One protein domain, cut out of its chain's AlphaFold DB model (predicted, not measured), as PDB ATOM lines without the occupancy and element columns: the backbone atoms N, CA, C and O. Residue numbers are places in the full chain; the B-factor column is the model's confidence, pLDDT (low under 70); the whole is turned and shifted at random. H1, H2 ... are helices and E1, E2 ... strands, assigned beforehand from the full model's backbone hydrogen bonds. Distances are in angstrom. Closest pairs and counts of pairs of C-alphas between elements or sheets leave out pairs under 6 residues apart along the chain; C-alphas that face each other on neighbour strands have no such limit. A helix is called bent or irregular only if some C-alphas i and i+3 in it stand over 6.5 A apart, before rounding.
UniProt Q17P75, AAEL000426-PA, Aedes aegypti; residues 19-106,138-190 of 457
ATOM      1  N   ASN A  19     -11.050 -17.500 -26.859       84.31
ATOM      2  CA  ASN A  19     -10.957 -18.115 -25.543       84.31
ATOM      3  C   ASN A  19      -9.624 -18.852 -25.410       84.31
ATOM      4  O   ASN A  19      -9.137 -19.461 -26.366       84.31
ATOM      5  N   ARG A  20      -9.036 -18.840 -24.213       86.31
ATOM      6  CA  ARG A  20      -7.926 -19.748 -23.902       86.31
ATOM      7  C   ARG A  20      -8.494 -21.116 -23.584       86.31
ATOM      8  O   ARG A  20      -9.370 -21.234 -22.731       86.31
ATOM      9  N   VAL A  21      -7.979 -22.142 -24.246       85.69
ATOM     10  CA  VAL A  21      -8.455 -23.512 -24.065       85.69
ATOM     11  C   VAL A  21      -7.307 -24.457 -23.765       85.69
ATOM     12  O   VAL A  21      -6.200 -24.329 -24.292       85.69
ATOM     13  N   ASN A  22      -7.595 -25.418 -22.897       89.38
ATOM     14  CA  ASN A  22      -6.757 -26.580 -22.668       89.38
ATOM     15  C   ASN A  22      -7.206 -27.672 -23.650       89.38
ATOM     16  O   ASN A  22      -8.352 -28.125 -23.584       89.38
ATOM     17  N   ILE A  23      -6.325 -28.067 -24.573       88.06
ATOM     18  CA  ILE A  23      -6.662 -29.025 -25.636       88.06
ATOM     19  C   ILE A  23      -7.062 -30.380 -25.037       88.06
ATOM     20  O   ILE A  23      -8.015 -30.996 -25.503       88.06
ATOM     21  N   GLU A  24      -6.405 -30.818 -23.963       90.31
ATOM     22  CA  GLU A  24      -6.740 -32.063 -23.262       90.31
ATOM     23  C   GLU A  24      -8.160 -32.038 -22.688       90.31
ATOM     24  O   GLU A  24      -8.908 -32.999 -22.869       90.31
ATOM     25  N   ALA A  25      -8.570 -30.932 -22.063       88.19
ATOM     26  CA  ALA A  25      -9.941 -30.781 -21.583       88.19
ATOM     27  C   ALA A  25     -10.956 -30.842 -22.739       88.19
ATOM     28  O   ALA A  25     -11.981 -31.508 -22.618       88.19
ATOM     29  N   GLN A  26     -10.654 -30.203 -23.875       85.12
ATOM     30  CA  GLN A  26     -11.526 -30.222 -25.055       85.12
ATOM     31  C   GLN A  26     -11.657 -31.622 -25.664       85.12
ATOM     32  O   GLN A  26     -12.765 -32.040 -25.994       85.12
ATOM     33  N   ILE A  27     -10.549 -32.363 -25.763       86.19
ATOM     34  CA  ILE A  27     -10.558 -33.753 -26.233       86.19
ATOM     35  C   ILE A  27     -11.433 -34.610 -25.314       86.19
ATOM     36  O   ILE A  27     -12.296 -35.338 -25.799       86.19
ATOM     37  N   ARG A  28     -11.266 -34.488 -23.989       86.56
ATOM     38  CA  ARG A  28     -12.028 -35.280 -23.009       86.56
ATOM     39  C   ARG A  28     -13.524 -34.999 -23.035       86.56
ATOM     40  O   ARG A  28     -14.299 -35.943 -22.988       86.56
ATOM     41  N   ILE A  29     -13.922 -33.728 -23.119       82.94
ATOM     42  CA  ILE A  29     -15.340 -33.343 -23.186       82.94
ATOM     43  C   ILE A  29     -16.004 -33.987 -24.406       82.94
ATOM     44  O   ILE A  29     -17.095 -34.527 -24.294       82.94
ATOM     45  N   ARG A  30     -15.328 -33.967 -25.558       74.00
ATOM     46  CA  ARG A  30     -15.885 -34.466 -26.825       74.00
ATOM     47  C   ARG A  30     -15.770 -35.977 -26.991       74.00
ATOM     48  O   ARG A  30     -16.589 -36.570 -27.678       74.00
ATOM     49  N   GLY A  31     -14.798 -36.608 -26.335       69.38
ATOM     50  CA  GLY A  31     -14.677 -38.067 -26.290       69.38
ATOM     51  C   GLY A  31     -15.874 -38.765 -25.629       69.38
ATOM     52  O   GLY A  31     -16.018 -39.974 -25.776       69.38
ATOM     53  N   LEU A  32     -16.745 -38.019 -24.937       65.44
ATOM     54  CA  LEU A  32     -18.014 -38.518 -24.402       65.44
ATOM     55  C   LEU A  32     -19.084 -38.727 -25.493       65.44
ATOM     56  O   LEU A  32     -19.968 -39.559 -25.307       65.44
ATOM     57  N   ASP A  33     -18.969 -38.054 -26.646       63.12
ATOM     58  CA  ASP A  33     -19.956 -38.064 -27.741       63.12
ATOM     59  C   ASP A  33     -19.677 -39.158 -28.807       63.12
ATOM     60  O   ASP A  33     -20.059 -39.038 -29.969       63.12
ATOM     61  N   ALA A  34     -19.004 -40.247 -28.412       59.41
ATOM     62  CA  ALA A  34     -18.688 -41.464 -29.184       59.41
ATOM     63  C   ALA A  34     -17.745 -41.338 -30.406       59.41
ATOM     64  O   ALA A  34     -17.145 -42.342 -30.795       59.41
ATOM     65  N   ALA A  35     -17.546 -40.155 -30.996       72.25
ATOM     66  CA  ALA A  35     -16.582 -39.950 -32.084       72.25
ATOM     67  C   ALA A  35     -15.251 -39.365 -31.573       72.25
ATOM     68  O   ALA A  35     -15.236 -38.345 -30.882       72.25
ATOM     69  N   SER A  36     -14.116 -39.971 -31.951       78.06
ATOM     70  CA  SER A  36     -12.788 -39.423 -31.638       78.06
ATOM     71  C   SER A  36     -12.643 -38.008 -32.209       78.06
ATOM     72  O   SER A  36     -12.799 -37.825 -33.422       78.06
ATOM     73  N   PRO A  37     -12.311 -36.999 -31.382       84.62
ATOM     74  CA  PRO A  37     -12.119 -35.645 -31.870       84.62
ATOM     75  C   PRO A  37     -10.922 -35.605 -32.815       84.62
ATOM     76  O   PRO A  37      -9.888 -36.224 -32.560       84.62
ATOM     77  N   VAL A  38     -11.053 -34.863 -33.908       83.75
ATOM     78  CA  VAL A  38      -9.981 -34.726 -34.893       83.75
ATOM     79  C   VAL A  38      -9.316 -33.383 -34.735       83.75
ATOM     80  O   VAL A  38      -9.994 -32.371 -34.595       83.75
ATOM     81  N   ILE A  39      -7.992 -33.375 -34.766       84.94
ATOM     82  CA  ILE A  39      -7.201 -32.153 -34.708       84.94
ATOM     83  C   ILE A  39      -6.450 -32.032 -36.025       84.94
ATOM     84  O   ILE A  39      -5.604 -32.869 -36.343       84.94
ATOM     85  N   VAL A  40      -6.768 -30.975 -36.768       83.12
ATOM     86  CA  VAL A  40      -6.086 -30.629 -38.015       83.12
ATOM     87  C   VAL A  40      -4.920 -29.694 -37.704       83.12
ATOM     88  O   VAL A  40      -5.126 -28.647 -37.096       83.12
ATOM     89  N   ILE A  41      -3.703 -30.057 -38.111       86.00
ATOM     90  CA  ILE A  41      -2.472 -29.337 -37.763       86.00
ATOM     91  C   ILE A  41      -1.741 -28.858 -39.021       86.00
ATOM     92  O   ILE A  41      -1.339 -29.651 -39.872       86.00
ATOM     93  N   ASP A  42      -1.494 -27.549 -39.073       83.50
ATOM     94  CA  ASP A  42      -0.565 -26.926 -40.018       83.50
ATOM     95  C   ASP A  42       0.881 -27.226 -39.623       83.50
ATOM     96  O   ASP A  42       1.402 -26.662 -38.653       83.50
ATOM     97  N   LEU A  43       1.569 -28.071 -40.388       84.88
ATOM     98  CA  LEU A  43       2.961 -28.400 -40.091       84.88
ATOM     99  C   LEU A  43       3.911 -27.207 -40.250       84.88
ATOM    100  O   LEU A  43       4.924 -27.146 -39.550       84.88
ATOM    101  N   ILE A  44       3.604 -26.249 -41.127       80.81
ATOM    102  CA  ILE A  44       4.447 -25.069 -41.347       80.81
ATOM    103  C   ILE A  44       4.282 -24.065 -40.211       80.81
ATOM    104  O   ILE A  44       5.265 -23.439 -39.800       80.81
ATOM    105  N   SER A  45       3.083 -23.948 -39.638       80.31
ATOM    106  CA  SER A  45       2.872 -23.109 -38.451       80.31
ATOM    107  C   SER A  45       3.701 -23.581 -37.246       80.31
ATOM    108  O   SER A  45       4.164 -22.749 -36.459       80.31
ATOM    109  N   LEU A  46       4.007 -24.882 -37.145       85.81
ATOM    110  CA  LEU A  46       4.866 -25.416 -36.079       85.81
ATOM    111  C   LEU A  46       6.332 -24.963 -36.185       85.81
ATOM    112  O   LEU A  46       7.019 -24.918 -35.163       85.81
ATOM    113  N   TYR A  47       6.828 -24.581 -37.371       84.00
ATOM    114  CA  TYR A  47       8.223 -24.142 -37.550       84.00
ATOM    115  C   TYR A  47       8.594 -22.978 -36.641       84.00
ATOM    116  O   TYR A  47       9.672 -22.981 -36.046       84.00
ATOM    117  N   ARG A  48       7.692 -22.007 -36.472       82.19
ATOM    118  CA  ARG A  48       7.933 -20.875 -35.574       82.19
ATOM    119  C   ARG A  48       8.039 -21.332 -34.119       82.19
ATOM    120  O   ARG A  48       8.943 -20.892 -33.417       82.19
ATOM    121  N   LEU A  49       7.138 -22.206 -33.673       83.38
ATOM    122  CA  LEU A  49       7.117 -22.693 -32.290       83.38
ATOM    123  C   LEU A  49       8.383 -23.493 -31.966       83.38
ATOM    124  O   LEU A  49       9.006 -23.271 -30.932       83.38
ATOM    125  N   MET A  50       8.820 -24.355 -32.883       85.38
ATOM    126  CA  MET A  50      10.063 -25.114 -32.720       85.38
ATOM    127  C   MET A  50      11.304 -24.226 -32.783       85.38
ATOM    128  O   MET A  50      12.249 -24.429 -32.026       85.38
ATOM    129  N   ASN A  51      11.304 -23.211 -33.651       83.56
ATOM    130  CA  ASN A  51      12.367 -22.214 -33.677       83.56
ATOM    131  C   ASN A  51      12.492 -21.484 -32.338       83.56
ATOM    132  O   ASN A  51      13.604 -21.240 -31.893       83.56
ATOM    133  N   LEU A  52      11.372 -21.135 -31.700       81.69
ATOM    134  CA  LEU A  52      11.381 -20.485 -30.389       81.69
ATOM    135  C   LEU A  52      11.825 -21.440 -29.275       81.69
ATOM    136  O   LEU A  52      12.533 -21.011 -28.367       81.69
ATOM    137  N   ALA A  53      11.455 -22.720 -29.364       82.69
ATOM    138  CA  ALA A  53      11.861 -23.739 -28.398       82.69
ATOM    139  C   ALA A  53      13.382 -23.978 -28.386       82.69
ATOM    140  O   ALA A  53      13.946 -24.237 -27.326       82.69
ATOM    141  N   ASP A  54      14.057 -23.855 -29.538       84.50
ATOM    142  CA  ASP A  54      15.510 -24.039 -29.647       84.50
ATOM    143  C   ASP A  54      16.206 -22.981 -30.523       84.50
ATOM    144  O   ASP A  54      16.986 -23.269 -31.436       84.50
ATOM    145  N   LEU A  55      15.950 -21.705 -30.226       84.88
ATOM    146  CA  LEU A  55      16.518 -20.599 -31.005       84.88
ATOM    147  C   LEU A  55      18.053 -20.574 -30.951       84.88
ATOM    148  O   LEU A  55      18.723 -20.213 -31.917       84.88
ATOM    149  N   ARG A  56      18.619 -20.991 -29.814       87.12
ATOM    150  CA  ARG A  56      20.068 -21.103 -29.616       87.12
ATOM    151  C   ARG A  56      20.655 -22.237 -30.443       87.12
ATOM    152  O   ARG A  56      21.684 -22.031 -31.078       87.12
ATOM    153  N   GLY A  57      20.027 -23.410 -30.457       88.25
ATOM    154  CA  GLY A  57      20.502 -24.547 -31.235       88.25
ATOM    155  C   GLY A  57      20.505 -24.266 -32.728       88.25
ATOM    156  O   GLY A  57      21.456 -24.660 -33.398       88.25
ATOM    157  N   LEU A  58      19.539 -23.498 -33.242       85.62
ATOM    158  CA  LEU A  58      19.536 -23.049 -34.641       85.62
ATOM    159  C   LEU A  58      20.820 -22.319 -35.036       85.62
ATOM    160  O   LEU A  58      21.370 -22.595 -36.100       85.62
ATOM    161  N   LEU A  59      21.335 -21.448 -34.167       85.75
ATOM    162  CA  LEU A  59      22.600 -20.747 -34.398       85.75
ATOM    163  C   LEU A  59      23.809 -21.684 -34.390       85.75
ATOM    164  O   LEU A  59      24.852 -21.313 -34.898       85.75
ATOM    165  N   TYR A  60      23.693 -22.900 -33.868       88.56
ATOM    166  CA  TYR A  60      24.761 -23.896 -33.901       88.56
ATOM    167  C   TYR A  60      24.615 -24.908 -35.044       88.56
ATOM    168  O   TYR A  60      25.404 -25.847 -35.122       88.56
ATOM    169  N   GLY A  61      23.649 -24.718 -35.949       86.06
ATOM    170  CA  GLY A  61      23.323 -25.664 -37.018       86.06
ATOM    171  C   GLY A  61      22.172 -26.614 -36.677       86.06
ATOM    172  O   GLY A  61      21.914 -27.528 -37.444       86.06
ATOM    173  N   GLY A  62      21.466 -26.392 -35.567       88.75
ATOM    174  CA  GLY A  62      20.262 -27.118 -35.158       88.75
ATOM    175  C   GLY A  62      20.517 -28.324 -34.249       88.75
ATOM    176  O   GLY A  62      21.570 -28.963 -34.298       88.75
ATOM    177  N   ARG A  63      19.518 -28.653 -33.420       89.44
ATOM    178  CA  ARG A  63      19.457 -29.879 -32.606       89.44
ATOM    179  C   ARG A  63      18.255 -30.720 -33.017       89.44
ATOM    180  O   ARG A  63      17.296 -30.891 -32.265       89.44
ATOM    181  N   PHE A  64      18.292 -31.229 -34.246       85.75
ATOM    182  CA  PHE A  64      17.127 -31.829 -34.905       85.75
ATOM    183  C   PHE A  64      16.496 -32.973 -34.111       85.75
ATOM    184  O   PHE A  64      15.277 -33.082 -34.094       85.75
ATOM    185  N   ASN A  65      17.291 -33.753 -33.374       85.50
ATOM    186  CA  ASN A  65      16.782 -34.824 -32.510       85.50
ATOM    187  C   ASN A  65      15.964 -34.305 -31.317       85.50
ATOM    188  O   ASN A  65      14.977 -34.925 -30.941       85.50
ATOM    189  N   GLN A  66      16.340 -33.169 -30.717       86.62
ATOM    190  CA  GLN A  66      15.568 -32.591 -29.609       86.62
ATOM    191  C   GLN A  66      14.222 -32.079 -30.099       86.62
ATOM    192  O   GLN A  66      13.197 -32.325 -29.471       86.62
ATOM    193  N   VAL A  67      14.229 -31.417 -31.253       86.00
ATOM    194  CA  VAL A  67      13.004 -30.939 -31.891       86.00
ATOM    195  C   VAL A  67      12.134 -32.107 -32.356       86.00
ATOM    196  O   VAL A  67      10.918 -32.065 -32.180       86.00
ATOM    197  N   ALA A  68      12.741 -33.180 -32.867       87.12
ATOM    198  CA  ALA A  68      12.027 -34.400 -33.216       87.12
ATOM    199  C   ALA A  68      11.338 -35.024 -31.995       87.12
ATOM    200  O   ALA A  68      10.136 -35.262 -32.040       87.12
ATOM    201  N   ASN A  69      12.059 -35.182 -30.881       88.25
ATOM    202  CA  ASN A  69      11.498 -35.695 -29.630       88.25
ATOM    203  C   ASN A  69      10.381 -34.796 -29.081       88.25
ATOM    204  O   ASN A  69       9.385 -35.295 -28.567       88.25
ATOM    205  N   LEU A  70      10.525 -33.470 -29.189       89.00
ATOM    206  CA  LEU A  70       9.492 -32.518 -28.778       89.00
ATOM    207  C   LEU A  70       8.192 -32.725 -29.571       89.00
ATOM    208  O   LEU A  70       7.120 -32.799 -28.974       89.00
ATOM    209  N   LEU A  71       8.291 -32.848 -30.897       90.62
ATOM    210  CA  LEU A  71       7.141 -33.110 -31.765       90.62
ATOM    211  C   LEU A  71       6.529 -34.492 -31.523       90.62
ATOM    212  O   LEU A  71       5.310 -34.599 -31.440       90.62
ATOM    213  N   GLU A  72       7.356 -35.531 -31.393       92.38
ATOM    214  CA  GLU A  72       6.890 -36.892 -31.105       92.38
ATOM    215  C   GLU A  72       6.113 -36.935 -29.791       92.38
ATOM    216  O   GLU A  72       4.991 -37.432 -29.759       92.38
ATOM    217  N   ASN A  73       6.650 -36.333 -28.729       92.44
ATOM    218  CA  ASN A  73       5.965 -36.252 -27.442       92.44
ATOM    219  C   ASN A  73       4.652 -35.471 -27.542       92.44
ATOM    220  O   ASN A  73       3.647 -35.876 -26.959       92.44
ATOM    221  N   PHE A  74       4.645 -34.365 -28.286       92.31
ATOM    222  CA  PHE A  74       3.449 -33.555 -28.485       92.31
ATOM    223  C   PHE A  74       2.349 -34.323 -29.230       92.31
ATOM    224  O   PHE A  74       1.224 -34.405 -28.737       92.31
ATOM    225  N   PHE A  75       2.658 -34.932 -30.377       94.25
ATOM    226  CA  PHE A  75       1.676 -35.700 -31.146       94.25
ATOM    227  C   PHE A  75       1.229 -36.960 -30.404       94.25
ATOM    228  O   PHE A  75       0.030 -37.226 -30.337       94.25
ATOM    229  N   ALA A  76       2.156 -37.683 -29.766       95.06
ATOM    230  CA  ALA A  76       1.829 -38.837 -28.934       95.06
ATOM    231  C   ALA A  76       0.875 -38.456 -27.800       95.06
ATOM    232  O   ALA A  76      -0.088 -39.174 -27.549       95.06
ATOM    233  N   LYS A  77       1.089 -37.308 -27.145       94.06
ATOM    234  CA  LYS A  77       0.196 -36.818 -26.090       94.06
ATOM    235  C   LYS A  77      -1.226 -36.607 -26.610       94.06
ATOM    236  O   LYS A  77      -2.164 -37.034 -25.947       94.06
ATOM    237  N   LEU A  78      -1.399 -35.998 -27.785       92.31
ATOM    238  CA  LEU A  78      -2.727 -35.786 -28.375       92.31
ATOM    239  C   LEU A  78      -3.410 -37.109 -28.752       92.31
ATOM    240  O   LEU A  78      -4.579 -37.307 -28.419       92.31
ATOM    241  N   VAL A  79      -2.679 -38.031 -29.385       93.44
ATOM    242  CA  VAL A  79      -3.207 -39.352 -29.763       93.44
ATOM    243  C   VAL A  79      -3.581 -40.178 -28.531       93.44
ATOM    244  O   VAL A  79      -4.669 -40.743 -28.479       93.44
ATOM    245  N   ASN A  80      -2.739 -40.183 -27.494       93.56
ATOM    246  CA  ASN A  80      -2.999 -40.899 -26.240       93.56
ATOM    247  C   ASN A  80      -4.216 -40.355 -25.477       93.56
ATOM    248  O   ASN A  80      -4.808 -41.070 -24.675       93.56
ATOM    249  N   LEU A  81      -4.598 -39.099 -25.720       91.88
ATOM    250  CA  LEU A  81      -5.828 -38.512 -25.185       91.88
ATOM    251  C   LEU A  81      -7.082 -38.932 -25.971       91.88
ATOM    252  O   LEU A  81      -8.186 -38.597 -25.553       91.88
ATOM    253  N   GLY A  82      -6.931 -39.665 -27.078       90.50
ATOM    254  CA  GLY A  82      -8.023 -40.151 -27.924       90.50
ATOM    255  C   GLY A  82      -8.300 -39.293 -29.160       90.50
ATOM    256  O   GLY A  82      -9.314 -39.510 -29.826       90.50
ATOM    257  N   ALA A  83      -7.433 -38.323 -29.478       89.50
ATOM    258  CA  ALA A  83      -7.579 -37.517 -30.684       89.50
ATOM    259  C   ALA A  83      -7.047 -38.245 -31.928       89.50
ATOM    260  O   ALA A  83      -6.002 -38.894 -31.894       89.50
ATOM    261  N   ARG A  84      -7.730 -38.064 -33.057       89.75
ATOM    262  CA  ARG A  84      -7.228 -38.430 -34.385       89.75
ATOM    263  C   ARG A  84      -6.538 -37.210 -34.994       89.75
ATOM    264  O   ARG A  84      -7.098 -36.117 -34.979       89.75
ATOM    265  N   LEU A  85      -5.317 -37.366 -35.493       90.81
ATOM    266  CA  LEU A  85      -4.558 -36.251 -36.058       90.81
ATOM    267  C   LEU A  85      -4.629 -36.271 -37.582       90.81
ATOM    268  O   LEU A  85      -4.441 -37.314 -38.209       90.81
ATOM    269  N   GLU A  86      -4.867 -35.104 -38.164       88.12
ATOM    270  CA  GLU A  86      -4.735 -34.860 -39.596       88.12
ATOM    271  C   GLU A  86      -3.770 -33.696 -39.795       88.12
ATOM    272  O   GLU A  86      -3.814 -32.698 -39.078       88.12
ATOM    273  N   PHE A  87      -2.867 -33.816 -40.756       87.38
ATOM    274  CA  PHE A  87      -1.820 -32.834 -40.978       87.38
ATOM    275  C   PHE A  87      -1.930 -32.250 -42.370       87.38
ATOM    276  O   PHE A  87      -2.230 -32.960 -43.331       87.38
ATOM    277  N   PHE A  88      -1.598 -30.971 -42.493       83.12
ATOM    278  CA  PHE A  88      -1.415 -30.344 -43.789       83.12
ATOM    279  C   PHE A  88      -0.028 -29.725 -43.928       83.12
ATOM    280  O   PHE A  88       0.611 -29.321 -42.953       83.12
ATOM    281  N   TYR A  89       0.430 -29.671 -45.172       79.06
ATOM    282  CA  TYR A  89       1.702 -29.091 -45.569       79.06
ATOM    283  C   TYR A  89       1.510 -28.288 -46.862       79.06
ATOM    284  O   TYR A  89       0.782 -28.727 -47.761       79.06
ATOM    285  N   ASP A  90       2.157 -27.122 -46.976       73.25
ATOM    286  CA  ASP A  90       2.107 -26.338 -48.216       73.25
ATOM    287  C   ASP A  90       2.724 -27.156 -49.351       73.25
ATOM    288  O   ASP A  90       3.857 -27.631 -49.255       73.25
ATOM    289  N   GLY A  91       1.994 -27.318 -50.450       72.12
ATOM    290  CA  GLY A  91       2.573 -27.906 -51.647       72.12
ATOM    291  C   GLY A  91       3.326 -26.874 -52.492       72.12
ATOM    292  O   GLY A  91       3.818 -25.856 -51.991       72.12
ATOM    293  N   PRO A  92       3.470 -27.141 -53.796       71.38
ATOM    294  CA  PRO A  92       4.127 -26.239 -54.727       71.38
ATOM    295  C   PRO A  92       3.521 -24.832 -54.688       71.38
ATOM    296  O   PRO A  92       2.311 -24.646 -54.577       71.38
ATOM    297  N   VAL A  93       4.382 -23.821 -54.809       72.88
ATOM    298  CA  VAL A  93       3.950 -22.421 -54.862       72.88
ATOM    299  C   VAL A  93       3.039 -22.227 -56.072       72.88
ATOM    300  O   VAL A  93       3.429 -22.578 -57.185       72.88
ATOM    301  N   GLN A  94       1.859 -21.657 -55.845       72.31
ATOM    302  CA  GLN A  94       0.900 -21.297 -56.891       72.31
ATOM    303  C   GLN A  94       1.423 -20.120 -57.719       72.31
ATOM    304  O   GLN A  94       2.103 -19.243 -57.178       72.31
ATOM    305  N   ASP A  95       1.069 -20.061 -59.002       70.06
ATOM    306  CA  ASP A  95       1.584 -19.041 -59.929       70.06
ATOM    307  C   ASP A  95       1.240 -17.622 -59.487       70.06
ATOM    308  O   ASP A  95       2.110 -16.755 -59.429       70.06
ATOM    309  N   THR A  96       0.007 -17.413 -59.030       73.50
ATOM    310  CA  THR A  96      -0.464 -16.133 -58.477       73.50
ATOM    311  C   THR A  96       0.312 -15.689 -57.233       73.50
ATOM    312  O   THR A  96       0.323 -14.508 -56.893       73.50
ATOM    313  N   LYS A  97       0.982 -16.620 -56.540       71.94
ATOM    314  CA  LYS A  97       1.791 -16.359 -55.340       71.94
ATOM    315  C   LYS A  97       3.294 -16.307 -55.650       71.94
ATOM    316  O   LYS A  97       4.076 -16.093 -54.720       71.94
ATOM    317  N   TYR A  98       3.716 -16.501 -56.904       74.00
ATOM    318  CA  TYR A  98       5.129 -16.670 -57.248       74.00
ATOM    319  C   TYR A  98       5.973 -15.432 -56.938       74.00
ATOM    320  O   TYR A  98       6.985 -15.561 -56.253       74.00
ATOM    321  N   ASP A  99       5.532 -14.239 -57.336       74.00
ATOM    322  CA  ASP A  99       6.291 -12.997 -57.112       74.00
ATOM    323  C   ASP A  99       6.452 -12.690 -55.619       74.00
ATOM    324  O   ASP A  99       7.537 -12.359 -55.134       74.00
ATOM    325  N   ILE A 100       5.377 -12.888 -54.850       76.62
ATOM    326  CA  ILE A 100       5.390 -12.734 -53.391       76.62
ATOM    327  C   ILE A 100       6.331 -13.763 -52.761       76.62
ATOM    328  O   ILE A 100       7.086 -13.445 -51.837       76.62
ATOM    329  N   TRP A 101       6.291 -15.010 -53.231       78.69
ATOM    330  CA  TRP A 101       7.189 -16.055 -52.762       78.69
ATOM    331  C   TRP A 101       8.650 -15.733 -53.087       78.69
ATOM    332  O   TRP A 101       9.488 -15.869 -52.196       78.69
ATOM    333  N   ALA A 102       8.949 -15.268 -54.302       75.06
ATOM    334  CA  ALA A 102      10.292 -14.906 -54.745       75.06
ATOM    335  C   ALA A 102      10.858 -13.773 -53.882       75.06
ATOM    336  O   ALA A 102      11.923 -13.933 -53.285       75.06
ATOM    337  N   LYS A 103      10.077 -12.704 -53.672       77.12
ATOM    338  CA  LYS A 103      10.436 -11.609 -52.761       77.12
ATOM    339  C   LYS A 103      10.731 -12.108 -51.343       77.12
ATOM    340  O   LYS A 103      11.724 -11.714 -50.738       77.12
ATOM    341  N   ARG A 104       9.918 -13.030 -50.811       76.19
ATOM    342  CA  ARG A 104      10.163 -13.648 -49.492       76.19
ATOM    343  C   ARG A 104      11.446 -14.481 -49.463       76.19
ATOM    344  O   ARG A 104      12.087 -14.546 -48.416       76.19
ATOM    345  N   GLN A 105      11.810 -15.153 -50.557       77.31
ATOM    346  CA  GLN A 105      13.079 -15.880 -50.629       77.31
ATOM    347  C   GLN A 105      14.274 -14.922 -50.634       77.31
ATOM    348  O   GLN A 105      15.240 -15.185 -49.920       77.31
ATOM    349  N   ASP A 106      14.183 -13.800 -51.348       76.62
ATOM    350  CA  ASP A 106      15.216 -12.759 -51.338       76.62
ATOM    351  C   ASP A 106      15.353 -12.108 -49.952       76.62
ATOM    352  O   ASP A 106      16.458 -11.973 -49.428       76.62
ATOM    353  N   ASN A 138      13.084 -22.453 -39.630       62.81
ATOM    354  CA  ASN A 138      13.977 -23.517 -40.039       62.81
ATOM    355  C   ASN A 138      13.160 -24.630 -40.694       62.81
ATOM    356  O   ASN A 138      12.578 -25.473 -40.017       62.81
ATOM    357  N   THR A 139      13.138 -24.643 -42.025       58.75
ATOM    358  CA  THR A 139      12.466 -25.690 -42.808       58.75
ATOM    359  C   THR A 139      13.194 -27.031 -42.755       58.75
ATOM    360  O   THR A 139      12.774 -27.968 -43.413       58.75
ATOM    361  N   LEU A 140      14.314 -27.132 -42.028       67.88
ATOM    362  CA  LEU A 140      15.076 -28.373 -41.906       67.88
ATOM    363  C   LEU A 140      14.536 -29.301 -40.806       67.88
ATOM    364  O   LEU A 140      15.091 -30.377 -40.592       67.88
ATOM    365  N   TYR A 141      13.484 -28.899 -40.086       77.00
ATOM    366  CA  TYR A 141      12.829 -29.792 -39.142       77.00
ATOM    367  C   TYR A 141      12.015 -30.864 -39.878       77.00
ATOM    368  O   TYR A 141      11.196 -30.512 -40.725       77.00
ATOM    369  N   PRO A 142      12.164 -32.152 -39.517       75.75
ATOM    370  CA  PRO A 142      11.506 -33.275 -40.185       75.75
ATOM    371  C   PRO A 142      10.037 -33.431 -39.742       75.75
ATOM    372  O   PRO A 142       9.593 -34.522 -39.378       75.75
ATOM    373  N   THR A 143       9.274 -32.330 -39.740       84.50
ATOM    374  CA  THR A 143       7.892 -32.268 -39.233       84.50
ATOM    375  C   THR A 143       6.990 -33.272 -39.919       84.50
ATOM    376  O   THR A 143       6.262 -33.994 -39.245       84.50
ATOM    377  N   ARG A 144       7.072 -33.361 -41.247       84.75
ATOM    378  CA  ARG A 144       6.269 -34.285 -42.042       84.75
ATOM    379  C   ARG A 144       6.530 -35.741 -41.689       84.75
ATOM    380  O   ARG A 144       5.584 -36.485 -41.457       84.75
ATOM    381  N   LYS A 145       7.800 -36.144 -41.620       84.00
ATOM    382  CA  LYS A 145       8.188 -37.527 -41.298       84.00
ATOM    383  C   LYS A 145       7.654 -37.944 -39.937       84.00
ATOM    384  O   LYS A 145       7.112 -39.033 -39.786       84.00
ATOM    385  N   ILE A 146       7.770 -37.059 -38.951       89.75
ATOM    386  CA  ILE A 146       7.244 -37.314 -37.612       89.75
ATOM    387  C   ILE A 146       5.716 -37.391 -37.658       89.75
ATOM    388  O   ILE A 146       5.147 -38.349 -37.149       89.75
ATOM    389  N   ALA A 147       5.059 -36.449 -38.335       91.19
ATOM    390  CA  ALA A 147       3.607 -36.402 -38.473       91.19
ATOM    391  C   ALA A 147       3.013 -37.679 -39.094       91.19
ATOM    392  O   ALA A 147       2.032 -38.201 -38.568       91.19
ATOM    393  N   THR A 148       3.652 -38.258 -40.123       90.25
ATOM    394  CA  THR A 148       3.181 -39.509 -40.758       90.25
ATOM    395  C   THR A 148       3.107 -40.713 -39.814       90.25
ATOM    396  O   THR A 148       2.419 -41.681 -40.124       90.25
ATOM    397  N   LYS A 149       3.779 -40.673 -38.653       92.94
ATOM    398  CA  LYS A 149       3.670 -41.722 -37.626       92.94
ATOM    399  C   LYS A 149       2.364 -41.646 -36.828       92.94
ATOM    400  O   LYS A 149       1.979 -42.637 -36.218       92.94
ATOM    401  N   TYR A 150       1.719 -40.479 -36.796       94.81
ATOM    402  CA  TYR A 150       0.575 -40.191 -35.923       94.81
ATOM    403  C   TYR A 150      -0.717 -39.876 -36.681       94.81
ATOM    404  O   TYR A 150      -1.780 -39.829 -36.064       94.81
ATOM    405  N   GLY A 151      -0.652 -39.643 -37.993       91.31
ATOM    406  CA  GLY A 151      -1.819 -39.272 -38.786       91.31
ATOM    407  C   GLY A 151      -1.526 -39.102 -40.272       91.31
ATOM    408  O   GLY A 151      -0.380 -39.178 -40.721       91.31
ATOM    409  N   GLU A 152      -2.587 -38.868 -41.038       86.50
ATOM    410  CA  GLU A 152      -2.505 -38.626 -42.479       86.50
ATOM    411  C   GLU A 152      -1.912 -37.235 -42.746       86.50
ATOM    412  O   GLU A 152      -2.320 -36.253 -42.124       86.50
ATOM    413  N   VAL A 153      -0.948 -37.147 -43.668       85.31
ATOM    414  CA  VAL A 153      -0.370 -35.869 -44.104       85.31
ATOM    415  C   VAL A 153      -0.820 -35.553 -45.519       85.31
ATOM    416  O   VAL A 153      -0.465 -36.256 -46.465       85.31
ATOM    417  N   MET A 154      -1.531 -34.442 -45.661       79.44
ATOM    418  CA  MET A 154      -2.028 -33.924 -46.928       79.44
ATOM    419  C   MET A 154      -1.131 -32.787 -47.429       79.44
ATOM    420  O   MET A 154      -0.741 -31.901 -46.666       79.44
ATOM    421  N   ALA A 155      -0.802 -32.793 -48.721       72.25
ATOM    422  CA  ALA A 155      -0.103 -31.690 -49.378       72.25
ATOM    423  C   ALA A 155      -1.102 -30.845 -50.180       72.25
ATOM    424  O   ALA A 155      -1.957 -31.392 -50.873       72.25
ATOM    425  N   SER A 156      -0.989 -29.515 -50.129       69.25
ATOM    426  CA  SER A 156      -1.809 -28.631 -50.974       69.25
ATOM    427  C   SER A 156      -1.251 -28.589 -52.404       69.25
ATOM    428  O   SER A 156      -0.363 -27.797 -52.704       69.25
ATOM    429  N   VAL A 157      -1.724 -29.478 -53.285       56.88
ATOM    430  CA  VAL A 157      -1.196 -29.620 -54.663       56.88
ATOM    431  C   VAL A 157      -1.892 -28.694 -55.668       56.88
ATOM    432  O   VAL A 157      -1.262 -28.224 -56.609       56.88
ATOM    433  N   ALA A 158      -3.167 -28.377 -55.450       49.62
ATOM    434  CA  ALA A 158      -3.947 -27.477 -56.291       49.62
ATOM    435  C   ALA A 158      -4.967 -26.763 -55.398       49.62
ATOM    436  O   ALA A 158      -5.971 -27.344 -54.995       49.62
ATOM    437  N   MET A 159      -4.656 -25.520 -55.026       48.34
ATOM    438  CA  MET A 159      -5.414 -24.710 -54.063       48.34
ATOM    439  C   MET A 159      -5.471 -25.304 -52.633       48.34
ATOM    440  O   MET A 159      -5.322 -26.499 -52.392       48.34
ATOM    441  N   GLU A 160      -5.643 -24.450 -51.626       47.47
ATOM    442  CA  GLU A 160      -5.660 -24.797 -50.187       47.47
ATOM    443  C   GLU A 160      -6.899 -25.638 -49.758       47.47
ATOM    444  O   GLU A 160      -7.374 -25.507 -48.635       47.47
ATOM    445  N   ARG A 161      -7.505 -26.458 -50.638       46.78
ATOM    446  CA  ARG A 161      -8.972 -26.414 -50.738       46.78
ATOM    447  C   ARG A 161      -9.834 -27.668 -50.597       46.78
ATOM    448  O   ARG A 161     -10.950 -27.527 -50.118       46.78
ATOM    449  N   HIS A 162      -9.426 -28.874 -50.976       38.25
ATOM    450  CA  HIS A 162     -10.464 -29.880 -51.272       38.25
ATOM    451  C   HIS A 162     -11.072 -30.672 -50.097       38.25
ATOM    452  O   HIS A 162     -12.081 -31.329 -50.305       38.25
ATOM    453  N   ARG A 163     -10.552 -30.595 -48.863       42.12
ATOM    454  CA  ARG A 163     -11.149 -31.337 -47.724       42.12
ATOM    455  C   ARG A 163     -11.619 -30.506 -46.540       42.12
ATOM    456  O   ARG A 163     -12.331 -31.037 -45.701       42.12
ATOM    457  N   LEU A 164     -11.333 -29.201 -46.486       46.50
ATOM    458  CA  LEU A 164     -11.880 -28.344 -45.424       46.50
ATOM    459  C   LEU A 164     -13.418 -28.251 -45.474       46.50
ATOM    460  O   LEU A 164     -14.042 -28.028 -44.440       46.50
ATOM    461  N   HIS A 165     -14.026 -28.477 -46.644       37.91
ATOM    462  CA  HIS A 165     -15.482 -28.520 -46.822       37.91
ATOM    463  C   HIS A 165     -16.149 -29.761 -46.204       37.91
ATOM    464  O   HIS A 165     -17.250 -29.635 -45.673       37.91
ATOM    465  N   ASP A 166     -15.472 -30.914 -46.176       39.94
ATOM    466  CA  ASP A 166     -15.969 -32.132 -45.509       39.94
ATOM    467  C   ASP A 166     -15.768 -32.087 -43.982       39.94
ATOM    468  O   ASP A 166     -16.293 -32.924 -43.245       39.94
ATOM    469  N   LEU A 167     -15.052 -31.076 -43.468       46.16
ATOM    470  CA  LEU A 167     -14.790 -30.907 -42.037       46.16
ATOM    471  C   LEU A 167     -15.961 -30.272 -41.252       46.16
ATOM    472  O   LEU A 167     -15.791 -29.920 -40.084       46.16
ATOM    473  N   GLN A 168     -17.162 -30.153 -41.837       37.53
ATOM    474  CA  GLN A 168     -18.344 -29.531 -41.205       37.53
ATOM    475  C   GLN A 168     -18.845 -30.230 -39.919       37.53
ATOM    476  O   GLN A 168     -19.674 -29.668 -39.208       37.53
ATOM    477  N   GLY A 169     -18.311 -31.406 -39.567       36.88
ATOM    478  CA  GLY A 169     -18.568 -32.090 -38.289       36.88
ATOM    479  C   GLY A 169     -17.379 -32.142 -37.322       36.88
ATOM    480  O   GLY A 169     -17.493 -32.734 -36.250       36.88
ATOM    481  N   LEU A 170     -16.223 -31.575 -37.680       41.00
ATOM    482  CA  LEU A 170     -14.976 -31.811 -36.960       41.00
ATOM    483  C   LEU A 170     -14.662 -30.738 -35.921       41.00
ATOM    484  O   LEU A 170     -14.936 -29.547 -36.084       41.00
ATOM    485  N   LEU A 171     -14.110 -31.204 -34.796       43.56
ATOM    486  CA  LEU A 171     -13.526 -30.357 -33.766       43.56
ATOM    487  C   LEU A 171     -12.603 -29.360 -34.462       43.56
ATOM    488  O   LEU A 171     -11.801 -29.771 -35.292       43.56
ATOM    489  N   ALA A 172     -12.811 -28.080 -34.147       47.91
ATOM    490  CA  ALA A 172     -12.044 -26.918 -34.564       47.91
ATOM    491  C   ALA A 172     -10.796 -27.252 -35.390       47.91
ATOM    492  O   ALA A 172      -9.889 -27.922 -34.894       47.91
ATOM    493  N   VAL A 173     -10.696 -26.676 -36.591       47.09
ATOM    494  CA  VAL A 173      -9.387 -26.392 -37.182       47.09
ATOM    495  C   VAL A 173      -8.650 -25.525 -36.161       47.09
ATOM    496  O   VAL A 173      -8.757 -24.299 -36.140       47.09
ATOM    497  N   LEU A 174      -7.969 -26.177 -35.223       51.97
ATOM    498  CA  LEU A 174      -7.006 -25.572 -34.343       51.97
ATOM    499  C   LEU A 174      -5.854 -25.273 -35.279       51.97
ATOM    500  O   LEU A 174      -4.946 -26.076 -35.456       51.97
ATOM    501  N   VAL A 175      -5.915 -24.114 -35.931       53.34
ATOM    502  CA  VAL A 175      -4.723 -23.538 -36.529       53.34
ATOM    503  C   VAL A 175      -3.824 -23.239 -35.334       53.34
ATOM    504  O   VAL A 175      -3.959 -22.209 -34.674       53.34
ATOM    505  N   ILE A 176      -2.992 -24.216 -34.976       60.56
ATOM    506  CA  ILE A 176      -2.053 -24.168 -33.861       60.56
ATOM    507  C   ILE A 176      -0.979 -23.142 -34.231       60.56
ATOM    508  O   ILE A 176       0.108 -23.465 -34.698       60.56
ATOM    509  N   GLN A 177      -1.318 -21.865 -34.080       60.06
ATOM    510  CA  GLN A 177      -0.377 -20.759 -34.240       60.06
ATOM    511  C   GLN A 177       0.313 -20.446 -32.910       60.06
ATOM    512  O   GLN A 177       1.439 -19.950 -32.904       60.06
ATOM    513  N   VAL A 178      -0.343 -20.769 -31.786       67.56
ATOM    514  CA  VAL A 178       0.128 -20.486 -30.425       67.56
ATOM    515  C   VAL A 178      -0.229 -21.656 -29.501       67.56
ATOM    516  O   VAL A 178      -1.246 -21.625 -28.818       67.56
ATOM    517  N   VAL A 179       0.608 -22.699 -29.482       79.25
ATOM    518  CA  VAL A 179       0.512 -23.806 -28.512       79.25
ATOM    519  C   VAL A 179       1.769 -23.861 -27.664       79.25
ATOM    520  O   VAL A 179       2.886 -23.806 -28.177       79.25
ATOM    521  N   ASN A 180       1.579 -24.024 -26.359       82.06
ATOM    522  CA  ASN A 180       2.644 -24.482 -25.480       82.06
ATOM    523  C   ASN A 180       2.703 -26.019 -25.540       82.06
ATOM    524  O   ASN A 180       1.743 -26.684 -25.157       82.06
ATOM    525  N   PHE A 181       3.815 -26.580 -26.023       82.38
ATOM    526  CA  PHE A 181       3.970 -28.030 -26.201       82.38
ATOM    527  C   PHE A 181       3.870 -28.831 -24.892       82.38
ATOM    528  O   PHE A 181       3.413 -29.971 -24.910       82.38
ATOM    529  N   GLU A 182       4.254 -28.246 -23.754       80.38
ATOM    530  CA  GLU A 182       4.209 -28.915 -22.451       80.38
ATOM    531  C   GLU A 182       2.790 -28.902 -21.880       80.38
ATOM    532  O   GLU A 182       2.225 -29.945 -21.525       80.38
ATOM    533  N   THR A 183       2.190 -27.713 -21.823       83.75
ATOM    534  CA  THR A 183       0.899 -27.510 -21.159       83.75
ATOM    535  C   THR A 183      -0.292 -27.742 -22.077       83.75
ATOM    536  O   THR A 183      -1.407 -27.784 -21.567       83.75
ATOM    537  N   ILE A 184      -0.090 -27.875 -23.396       85.50
ATOM    538  CA  ILE A 184      -1.133 -28.030 -24.428       85.50
ATOM    539  C   ILE A 184      -2.280 -27.013 -24.305       85.50
ATOM    540  O   ILE A 184      -3.439 -27.298 -24.608       85.50
ATOM    541  N   HIS A 185      -1.942 -25.799 -23.867       85.94
ATOM    542  CA  HIS A 185      -2.839 -24.650 -23.911       85.94
ATOM    543  C   HIS A 185      -2.682 -23.914 -25.241       85.94
ATOM    544  O   HIS A 185      -1.566 -23.753 -25.741       85.94
ATOM    545  N   THR A 186      -3.806 -23.444 -25.777       85.69
ATOM    546  CA  THR A 186      -3.886 -22.676 -27.025       85.69
ATOM    547  C   THR A 186      -4.941 -21.584 -26.936       85.69
ATOM    548  O   THR A 186      -5.739 -21.535 -25.995       85.69
ATOM    549  N   MET A 187      -4.959 -20.710 -27.936       81.88
ATOM    550  CA  MET A 187      -6.084 -19.819 -28.198       81.88
ATOM    551  C   MET A 187      -7.030 -20.467 -29.208       81.88
ATOM    552  O   MET A 187      -6.591 -21.015 -30.219       81.88
ATOM    553  N   GLN A 188      -8.327 -20.414 -28.918       80.31
ATOM    554  CA  GLN A 188      -9.402 -20.776 -29.830       80.31
ATOM    555  C   GLN A 188     -10.131 -19.499 -30.237       80.31
ATOM    556  O   GLN A 188     -10.669 -18.800 -29.380       80.31
ATOM    557  N   TYR A 189     -10.176 -19.218 -31.536       79.06
ATOM    558  CA  TYR A 189     -10.912 -18.077 -32.071       79.06
ATOM    559  C   TYR A 189     -12.381 -18.430 -32.302       79.06
ATOM    560  O   TYR A 189     -12.713 -19.501 -32.819       79.06
ATOM    561  N   ASN A 190     -13.270 -17.520 -31.922       76.00
ATOM    562  CA  ASN A 190     -14.703 -17.648 -32.115       76.00
ATOM    563  C   ASN A 190     -15.081 -17.109 -33.496       76.00
ATOM    564  O   ASN A 190     -15.392 -15.931 -33.665       76.00
TER     565      ASN A 190
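What this domain is: This is residues 19 to 106 and 138 to 190 of the 457 residues of the protein "AAEL000426-PA" of Aedes aegypti (UniProt Q17P75). A small parallel sheet of three strands, E2, E3 and E4, has the short helix H6 packed on it, while the longest helix, H4, passes by and only grazes it. E1 and E5 form a separate two-stranded ribbon near the two ends of the printed part, and residues 95 to 100 of H5 stick out far from the rest. The printed part has 141 residues, with seven named helices and five named strands in the order E1 H1 E2 H2 H3 H4 E3 H5 H6 E4 H7 E5, a mixed class. It is compact, with a radius of gyration of the C-alphas of 16.0 A and spans of 49 by 36 by 29 A.

Where its parts are: Find C-alpha 19 at (-10.957, -18.115, -25.543), where E1, residues 19 to 22, begins. H1, residues 23 to 33, is 16.2 A long; then come E2, residues 38 to 42, H2, residues 45 to 53, and H3, residues 55 to 59. H4, residues 64 to 80, runs 23.7 A from C-alpha 64 at (17.127, -31.829, -34.905). E3, residues 84 to 90, is 20.6 A long, and H5, residues 95 to 106, is 17.3 A long. After the cut come H6, residues 143 to 147, E4, residues 151 to 156, 16.2 A long, and H7, residues 166 to 169. E5, residues 185 to 189, ends at C-alpha 189 at (-10.912, -18.077, -32.071). H5 and H7 are irregular: C-alphas 96 and 99 are 7.6 A apart, and C-alphas 166 and 169 are 7.7 A apart.

How they stand to each other: Begin with the sheet, order E2, E3, E4. E2 and E3 are parallel at 22 degrees, with N 41 and O 86 at 2.8 A, within hydrogen-bond range. E3 and E4 are parallel at 25 degrees, with N 87 and O 152 at 2.8 A. E2, H2, H3, H4 and E3 make a strand-helix-strand unit, two parallel neighbour strands with helices between. H6 is on the sheet over E3, at a height of 9.1 A. H4 only grazes the sheet with residues 75 to 79, and touches H6 with residues 68 to 75 alone; the closest C-alphas, of Glu 72 and Ile 146, are 6.5 A apart. H2 and H4 are close but not clearly touching, with the C-alphas of Met 50 and Val 67 closest at 6.6 A, a steep tilt of 59 degrees, opposite ways. H1 and H4 are likewise close but not clearly touching; the closest C-alphas, of Glu 24 and Leu 78, are 7.5 A apart. H3 and H4 are apart, and H5 and H7 touch no helix. E1 and E5 are antiparallel at 144 degrees, with N 188 and O 19 at 2.8 A. Every O i to N i+4 pair is within hydrogen-bond range in H4 and H6, against 5 of 7 in H1, 4 of 5 in H2, 6 of 8 in H5 and 0 of 1 in H3, which has 1 of 2 O i to N i+3 pairs; H7 is too short for an i+4 pair.

The domain as a whole: The farthest C-alphas, of Leu 32 and Asp 106, are 49.9 A apart. Residues 107 to 137 are not printed, and C-alphas 106 and 138 are 15.7 A apart. Of the links printed whole, H7 to E5 is long, residues 170 to 184. The model's mean pLDDT over the printed part is 77.2, with residues 31 to 34, 138 to 140 and 156 to 178 under 70.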